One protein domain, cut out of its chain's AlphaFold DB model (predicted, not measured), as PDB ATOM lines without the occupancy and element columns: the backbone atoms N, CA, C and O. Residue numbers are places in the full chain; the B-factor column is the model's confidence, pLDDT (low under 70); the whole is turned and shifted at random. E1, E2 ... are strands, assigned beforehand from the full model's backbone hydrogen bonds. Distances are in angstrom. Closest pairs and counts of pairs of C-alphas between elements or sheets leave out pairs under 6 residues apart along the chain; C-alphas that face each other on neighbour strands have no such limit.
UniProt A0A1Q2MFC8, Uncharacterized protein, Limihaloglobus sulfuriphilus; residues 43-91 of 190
ATOM      1  N   LEU A  43     174.801 260.857 215.374       76.62
ATOM      2  CA  LEU A  43     176.076 261.271 215.953       76.62
ATOM      3  C   LEU A  43     176.815 260.044 216.480       76.62
ATOM      4  O   LEU A  43     176.312 259.339 217.356       76.62
ATOM      5  N   GLU A  44     178.013 259.811 215.956       75.50
ATOM      6  CA  GLU A  44     178.953 258.826 216.486       75.50
ATOM      7  C   GLU A  44     179.934 259.537 217.412       75.50
ATOM      8  O   GLU A  44     180.518 260.557 217.043       75.50
ATOM      9  N   SER A  45     180.118 259.019 218.626       77.56
ATOM     10  CA  SER A  45     181.088 259.562 219.576       77.56
ATOM     11  C   SER A  45     181.908 258.459 220.226       77.56
ATOM     12  O   SER A  45     181.345 257.518 220.787       77.56
ATOM     13  N   GLU A  46     183.225 258.621 220.207       78.31
ATOM     14  CA  GLU A  46     184.182 257.813 220.953       78.31
ATOM     15  C   GLU A  46     184.888 258.714 221.972       78.31
ATOM     16  O   GLU A  46     185.424 259.772 221.631       78.31
ATOM     17  N   GLU A  47     184.874 258.304 223.237       79.06
ATOM     18  CA  GLU A  47     185.489 259.051 224.330       79.06
ATOM     19  C   GLU A  47     186.632 258.239 224.928       79.06
ATOM     20  O   GLU A  47     186.430 257.141 225.446       79.06
ATOM     21  N   VAL A  48     187.836 258.809 224.893       77.44
ATOM     22  CA  VAL A  48     188.983 258.308 225.652       77.44
ATOM     23  C   VAL A  48     189.307 259.372 226.685       77.44
ATOM     24  O   VAL A  48     189.994 260.345 226.377       77.44
ATOM     25  N   ILE A  49     188.732 259.220 227.883       75.12
ATOM     26  CA  ILE A  49     188.884 260.159 228.997       75.12
ATOM     27  C   ILE A  49     189.496 259.427 230.191       75.12
ATOM     28  O   ILE A  49     188.921 258.481 230.726       75.12
ATOM     29  N   GLU A  50     190.650 259.904 230.636       72.75
ATOM     30  CA  GLU A  50     191.313 259.478 231.859       72.75
ATOM     31  C   GLU A  50     191.026 260.473 232.984       72.75
ATOM     32  O   GLU A  50     191.198 261.687 232.842       72.75
ATOM     33  N   LYS A  51     190.595 259.951 234.135       65.38
ATOM     34  CA  LYS A  51     190.323 260.745 235.335       65.38
ATOM     35  C   LYS A  51     191.409 260.517 236.375       65.38
ATOM     36  O   LYS A  51     191.732 259.376 236.703       65.38
ATOM     37  N   ILE A  52     191.931 261.599 236.946       62.03
ATOM     38  CA  ILE A  52     192.922 261.496 238.020       62.03
ATOM     39  C   ILE A  52     192.204 261.189 239.334       62.03
ATOM     40  O   ILE A  52     191.421 262.002 239.836       62.03
ATOM     41  N   ALA A  53     192.510 260.028 239.912       48.06
ATOM     42  CA  ALA A  53     191.950 259.593 241.186       48.06
ATOM     43  C   ALA A  53     192.155 260.650 242.288       48.06
ATOM     44  O   ALA A  53     193.258 261.159 242.491       48.06
ATOM     45  N   GLY A  54     191.076 260.972 243.010       45.78
ATOM     46  CA  GLY A  54     191.090 261.970 244.084       45.78
ATOM     47  C   GLY A  54     190.988 263.429 243.620       45.78
ATOM     48  O   GLY A  54     191.182 264.325 244.439       45.78
ATOM     49  N   THR A  55     190.687 263.686 242.341       56.69
ATOM     50  CA  THR A  55     190.481 265.042 241.805       56.69
ATOM     51  C   THR A  55     189.313 265.105 240.815       56.69
ATOM     52  O   THR A  55     188.890 264.085 240.270       56.69
ATOM     53  N   ASP A  56     188.839 266.319 240.525       61.66
ATOM     54  CA  ASP A  56     187.833 266.589 239.484       61.66
ATOM     55  C   ASP A  56     188.458 266.822 238.092       61.66
ATOM     56  O   ASP A  56     187.850 267.448 237.219       61.66
ATOM     57  N   LEU A  57     189.705 266.376 237.886       64.06
ATOM     58  CA  LEU A  57     190.432 266.555 236.630       64.06
ATOM     59  C   LEU A  57     190.264 265.342 235.714       64.06
ATOM     60  O   LEU A  57     190.498 264.201 236.112       64.06
ATOM     61  N   GLU A  58     189.902 265.639 234.470       70.94
ATOM     62  CA  GLU A  58     189.668 264.696 233.381       70.94
ATOM     63  C   GLU A  58     190.491 265.160 232.171       70.94
ATOM     64  O   GLU A  58     190.514 266.358 231.868       70.94
ATOM     65  N   PHE A  59     191.182 264.223 231.524       73.69
ATOM     66  CA  PHE A  59     192.047 264.438 230.362       73.69
ATOM     67  C   PHE A  59     191.631 263.494 229.256       73.69
ATOM     68  O   PHE A  59     191.375 262.324 229.522       73.69
ATOM     69  N   GLY A  60     191.573 263.968 228.017       73.81
ATOM     70  CA  GLY A  60     191.178 263.074 226.943       73.81
ATOM     71  C   GLY A  60     190.760 263.753 225.662       73.81
ATOM     72  O   GLY A  60     190.831 264.974 225.513       73.81
ATOM     73  N   VAL A  61     190.287 262.931 224.736       75.62
ATOM     74  CA  VAL A  61     189.706 263.387 223.478       75.62
ATOM     75  C   VAL A  61     188.317 262.787 223.362       75.62
ATOM     76  O   VAL A  61     188.131 261.576 223.484       75.62
ATOM     77  N   VAL A  62     187.349 263.658 223.113       82.00
ATOM     78  CA  VAL A  62     186.009 263.284 222.679       82.00
ATOM     79  C   VAL A  62     186.023 263.411 221.168       82.00
ATOM     80  O   VAL A  62     186.024 264.523 220.640       82.00
ATOM     81  N   LYS A  63     186.109 262.287 220.461       82.56
ATOM     82  CA  LYS A  63     185.948 262.270 219.008       82.56
ATOM     83  C   LYS A  63     184.463 262.167 218.720       82.56
ATOM     84  O   LYS A  63     183.840 261.198 219.138       82.56
ATOM     85  N   SER A  64     183.897 263.151 218.034       83.00
ATOM     86  CA  SER A  64     182.490 263.126 217.644       83.00
ATOM     87  C   SER A  64     182.341 263.470 216.173       83.00
ATOM     88  O   SER A  64     182.875 264.477 215.713       83.00
ATOM     89  N   VAL A  65     181.603 262.642 215.440       84.38
ATOM     90  CA  VAL A  65     181.287 262.842 214.025       84.38
ATOM     91  C   VAL A  65     179.772 262.947 213.896       84.38
ATOM     92  O   VAL A  65     179.037 262.044 214.287       84.38
ATOM     93  N   GLU A  66     179.307 264.084 213.390       84.00
ATOM     94  CA  GLU A  66     177.902 264.317 213.059       84.00
ATOM     95  C   GLU A  66     177.704 263.966 211.580       84.00
ATOM     96  O   GLU A  66     178.325 264.590 210.717       84.00
ATOM     97  N   VAL A  67     176.873 262.966 211.285       81.56
ATOM     98  CA  VAL A  67     176.534 262.562 209.913       81.56
ATOM     99  C   VAL A  67     175.125 263.055 209.601       81.56
ATOM    100  O   VAL A  67     174.196 262.765 210.354       81.56
ATOM    101  N   LYS A  68     174.972 263.823 208.519       83.12
ATOM    102  CA  LYS A  68     173.698 264.307 207.967       83.12
ATOM    103  C   LYS A  68     173.642 263.952 206.488       83.12
ATOM    104  O   LYS A  68     174.391 264.527 205.700       83.12
ATOM    105  N   GLY A  69     172.790 262.994 206.126       79.06
ATOM    106  CA  GLY A  69     172.740 262.478 204.755       79.06
ATOM    107  C   GLY A  69     174.122 261.993 204.297       79.06
ATOM    108  O   GLY A  69     174.761 261.211 204.997       79.06
ATOM    109  N   ASP A  70     174.610 262.515 203.170       74.12
ATOM    110  CA  ASP A  70     175.941 262.201 202.617       74.12
ATOM    111  C   ASP A  70     177.090 263.049 203.208       74.12
ATOM    112  O   ASP A  70     178.241 262.933 202.780       74.12
ATOM    113  N   GLN A  71     176.820 263.931 204.179       74.88
ATOM    114  CA  GLN A  71     177.830 264.808 204.774       74.88
ATOM    115  C   GLN A  71     178.212 264.358 206.186       74.88
ATOM    116  O   GLN A  71     177.370 264.264 207.074       74.88
ATOM    117  N   ALA A  72     179.511 264.157 206.415       78.69
ATOM    118  CA  ALA A  72     180.080 263.904 207.735       78.69
ATOM    119  C   ALA A  72     180.884 265.121 208.216       78.69
ATOM    120  O   ALA A  72     181.747 265.633 207.498       78.69
ATOM    121  N   LYS A  73     180.622 265.578 209.443       84.19
ATOM    122  CA  LYS A  73     181.317 266.699 210.083       84.19
ATOM    123  C   LYS A  73     182.014 266.246 211.361       84.19
ATOM    124  O   LYS A  73     181.366 265.822 212.316       84.19
ATOM    125  N   ASP A  74     183.333 266.405 211.399       81.69
ATOM    126  CA  ASP A  74     184.125 266.206 212.612       81.69
ATOM    127  C   ASP A  74     183.898 267.374 213.588       81.69
ATOM    128  O   ASP A  74     184.007 268.553 213.238       81.69
ATOM    129  N   THR A  75     183.533 267.037 214.819       83.06
ATOM    130  CA  THR A  75     183.286 267.962 215.932       83.06
ATOM    131  C   THR A  75     184.115 267.602 217.163       83.06
ATOM    132  O   THR A  75     183.772 268.003 218.277       83.06
ATOM    133  N   SER A  76     185.203 266.856 216.961       82.62
ATOM    134  CA  SER A  76     186.094 266.397 218.016       82.62
ATOM    135  C   SER A  76     186.592 267.533 218.916       82.62
ATOM    136  O   SER A  76     186.884 268.653 218.487       82.62
ATOM    137  N   LYS A  77     186.665 267.239 220.215       79.44
ATOM    138  CA  LYS A  77     187.104 268.163 221.262       79.44
ATOM    139  C   LYS A  77     188.168 267.505 222.122       79.44
ATOM    140  O   LYS A  77     187.980 266.403 222.632       79.44
ATOM    141  N   THR A  78     189.256 268.229 222.350       78.94
ATOM    142  CA  THR A  78     190.283 267.843 223.322       78.94
ATOM    143  C   THR A  78     189.952 268.451 224.680       78.94
ATOM    144  O   THR A  78     189.731 269.658 224.793       78.94
ATOM    145  N   ILE A  79     189.931 267.621 225.720       74.81
ATOM    146  CA  ILE A  79     189.697 268.031 227.101       74.81
ATOM    147  C   ILE A  79     191.055 268.257 227.768       74.81
ATOM    148  O   ILE A  79     191.739 267.309 228.145       74.81
ATOM    149  N   ASN A  80     191.411 269.532 227.930       70.69
ATOM    150  CA  ASN A  80     192.580 269.986 228.679       70.69
ATOM    151  C   ASN A  80     192.140 270.937 229.802       70.69
ATOM    152  O   ASN A  80     191.124 271.627 229.687       70.69
ATOM    153  N   ARG A  81     192.916 271.020 230.887       65.25
ATOM    154  CA  ARG A  81     192.619 271.885 232.043       65.25
ATOM    155  C   ARG A  81     193.745 272.889 232.275       65.25
ATOM    156  O   ARG A  81     194.920 272.553 232.165       65.25
ATOM    157  N   SER A  82     193.387 274.120 232.635       52.97
ATOM    158  CA  SER A  82     194.340 275.124 233.115       52.97
ATOM    159  C   SER A  82     194.505 275.011 234.629       52.97
ATOM    160  O   SER A  82     193.519 275.083 235.364       52.97
ATOM    161  N   LEU A  83     195.737 274.875 235.113       55.38
ATOM    162  CA  LEU A  83     196.025 275.009 236.542       55.38
ATOM    163  C   LEU A  83     195.957 276.484 236.954       55.38
ATOM    164  O   LEU A  83     196.142 277.376 236.126       55.38
ATOM    165  N   GLY A  84     195.766 276.752 238.251       44.09
ATOM    166  CA  GLY A  84     195.761 278.112 238.818       44.09
ATOM    167  C   GLY A  84     197.052 278.920 238.588       44.09
ATOM    168  O   GLY A  84     197.099 280.101 238.907       44.09
ATOM    169  N   SER A  85     198.088 278.305 238.011       51.75
ATOM    170  CA  SER A  85     199.307 278.950 237.514       51.75
ATOM    171  C   SER A  85     199.206 279.467 236.069       51.75
ATOM    172  O   SER A  85     200.204 279.930 235.527       51.75
ATOM    173  N   GLY A  86     198.041 279.365 235.416       52.38
ATOM    174  CA  GLY A  86     197.851 279.743 234.010       52.38
ATOM    175  C   GLY A  86     198.446 278.747 233.007       52.38
ATOM    176  O   GLY A  86     198.413 278.997 231.804       52.38
ATOM    177  N   ARG A  87     198.979 277.608 233.474       62.72
ATOM    178  CA  ARG A  87     199.534 276.554 232.615       62.72
ATOM    179  C   ARG A  87     198.435 275.610 232.138       62.72
ATOM    180  O   ARG A  87     197.673 275.083 232.948       62.72
ATOM    181  N   LEU A  88     198.418 275.362 230.831       61.78
ATOM    182  CA  LEU A  88     197.579 274.355 230.193       61.78
ATOM    183  C   LEU A  88     198.224 272.979 230.387       61.78
ATOM    184  O   LEU A  88     199.400 272.789 230.077       61.78
ATOM    185  N   VAL A  89     197.472 272.052 230.963       62.94
ATOM    186  CA  VAL A  89     197.904 270.677 231.199       62.94
ATOM    187  C   VAL A  89     197.342 269.807 230.089       62.94
ATOM    188  O   VAL A  89     196.128 269.784 229.883       62.94
ATOM    189  N   SER A  90     198.235 269.102 229.399       64.56
ATOM    190  CA  SER A  90     197.917 268.196 228.293       64.56
ATOM    191  C   SER A  90     198.135 266.718 228.623       64.56
ATOM    192  O   SER A  90     197.666 265.866 227.880       64.56
ATOM    193  N   ASP A  91     198.853 266.406 229.703       64.81
ATOM    194  CA  ASP A  91     199.195 265.038 230.104       64.81
ATOM    195  C   ASP A  91     199.047 264.890 231.626       64.81
ATOM    196  O   ASP A  91     199.341 265.806 232.398       64.81
TER     197      ASP A  91
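Overview. This is residues 43 to 91 of the 190 residues of an uncharacterized protein of Limihaloglobus sulfuriphilus (UniProt A0A1Q2MFC8). A long, narrow ribbon of sheet, three strands wide: the long strands E1 and E2 form a hairpin, and the short strands E3 and E4 follow one another in a line along the other side of E2. Past the end of E4, residues 80 to 91 make a small looped tail at one end of the ribbon. The printed part has 49 residues, with no named helix and four named strands, along the chain E1, E2, E3 and E4; they make one branched sheet with the neighbour pairs E1 and E2, E2 and E3, and E2 and E4, each antiparallel, and the class is all strand. It is only just loose, close to extended, with a radius of gyration of the C-alphas of 14.2 A, and only just a rod, spanning 45 by 22 by 13 A.

Along the chain. E1 is residues 43 to 51, 24.1 A from its first C-alpha at (176.076, 261.271, 215.953) to its last. E2, the longest strand, is residues 58 to 68 and measures 30.0 A, beginning at C-alpha 58 at (189.668, 264.696, 233.381). E3 is residues 71 to 74, 10.1 A long. E4 is residues 77 to 79, 6.4 A long, and ends at C-alpha 79 at (189.697, 268.031, 227.101).

Arrangement. E1 and E2 form a hairpin, antiparallel at 179 degrees between their directions; N 46 and O 63 are within hydrogen-bond range at 2.9 A, and N 50 and O 59 at 2.8 A. E1 lies on one side of E2, beside its residues 58 to 66. E3 and E4 lie on the other side, beside residues 65 to 68 and 59 to 62 of E2. E2 and E3 are a hairpin too, antiparallel at 169 degrees, with N 68 and O 71 2.8 A apart. E1, E2 and E3 make a meander, each strand the antiparallel neighbour of the one before. E3 runs on into E4 across a break of 2 residues, at 19 degrees. E4 is antiparallel to E2 at 167 degrees, with N 77 and O 62 2.8 A apart. E1 and E3 are apart. Beyond the named strands, residues 81 to 82 pair with residues 88 to 89, antiparallel.

Size, cuts and confidence. The two C-alphas farthest apart are those of Gly 69 and Ser 85, 45.3 A. The printed part has no cut. The links E2 to E3 and E3 to E4 are tight, and the link E1 to E2 is short, with 6 residues. The mean pLDDT of the printed part is 70.8; the model's confidence is under 70 in residues 51 to 57 and 81 to 91.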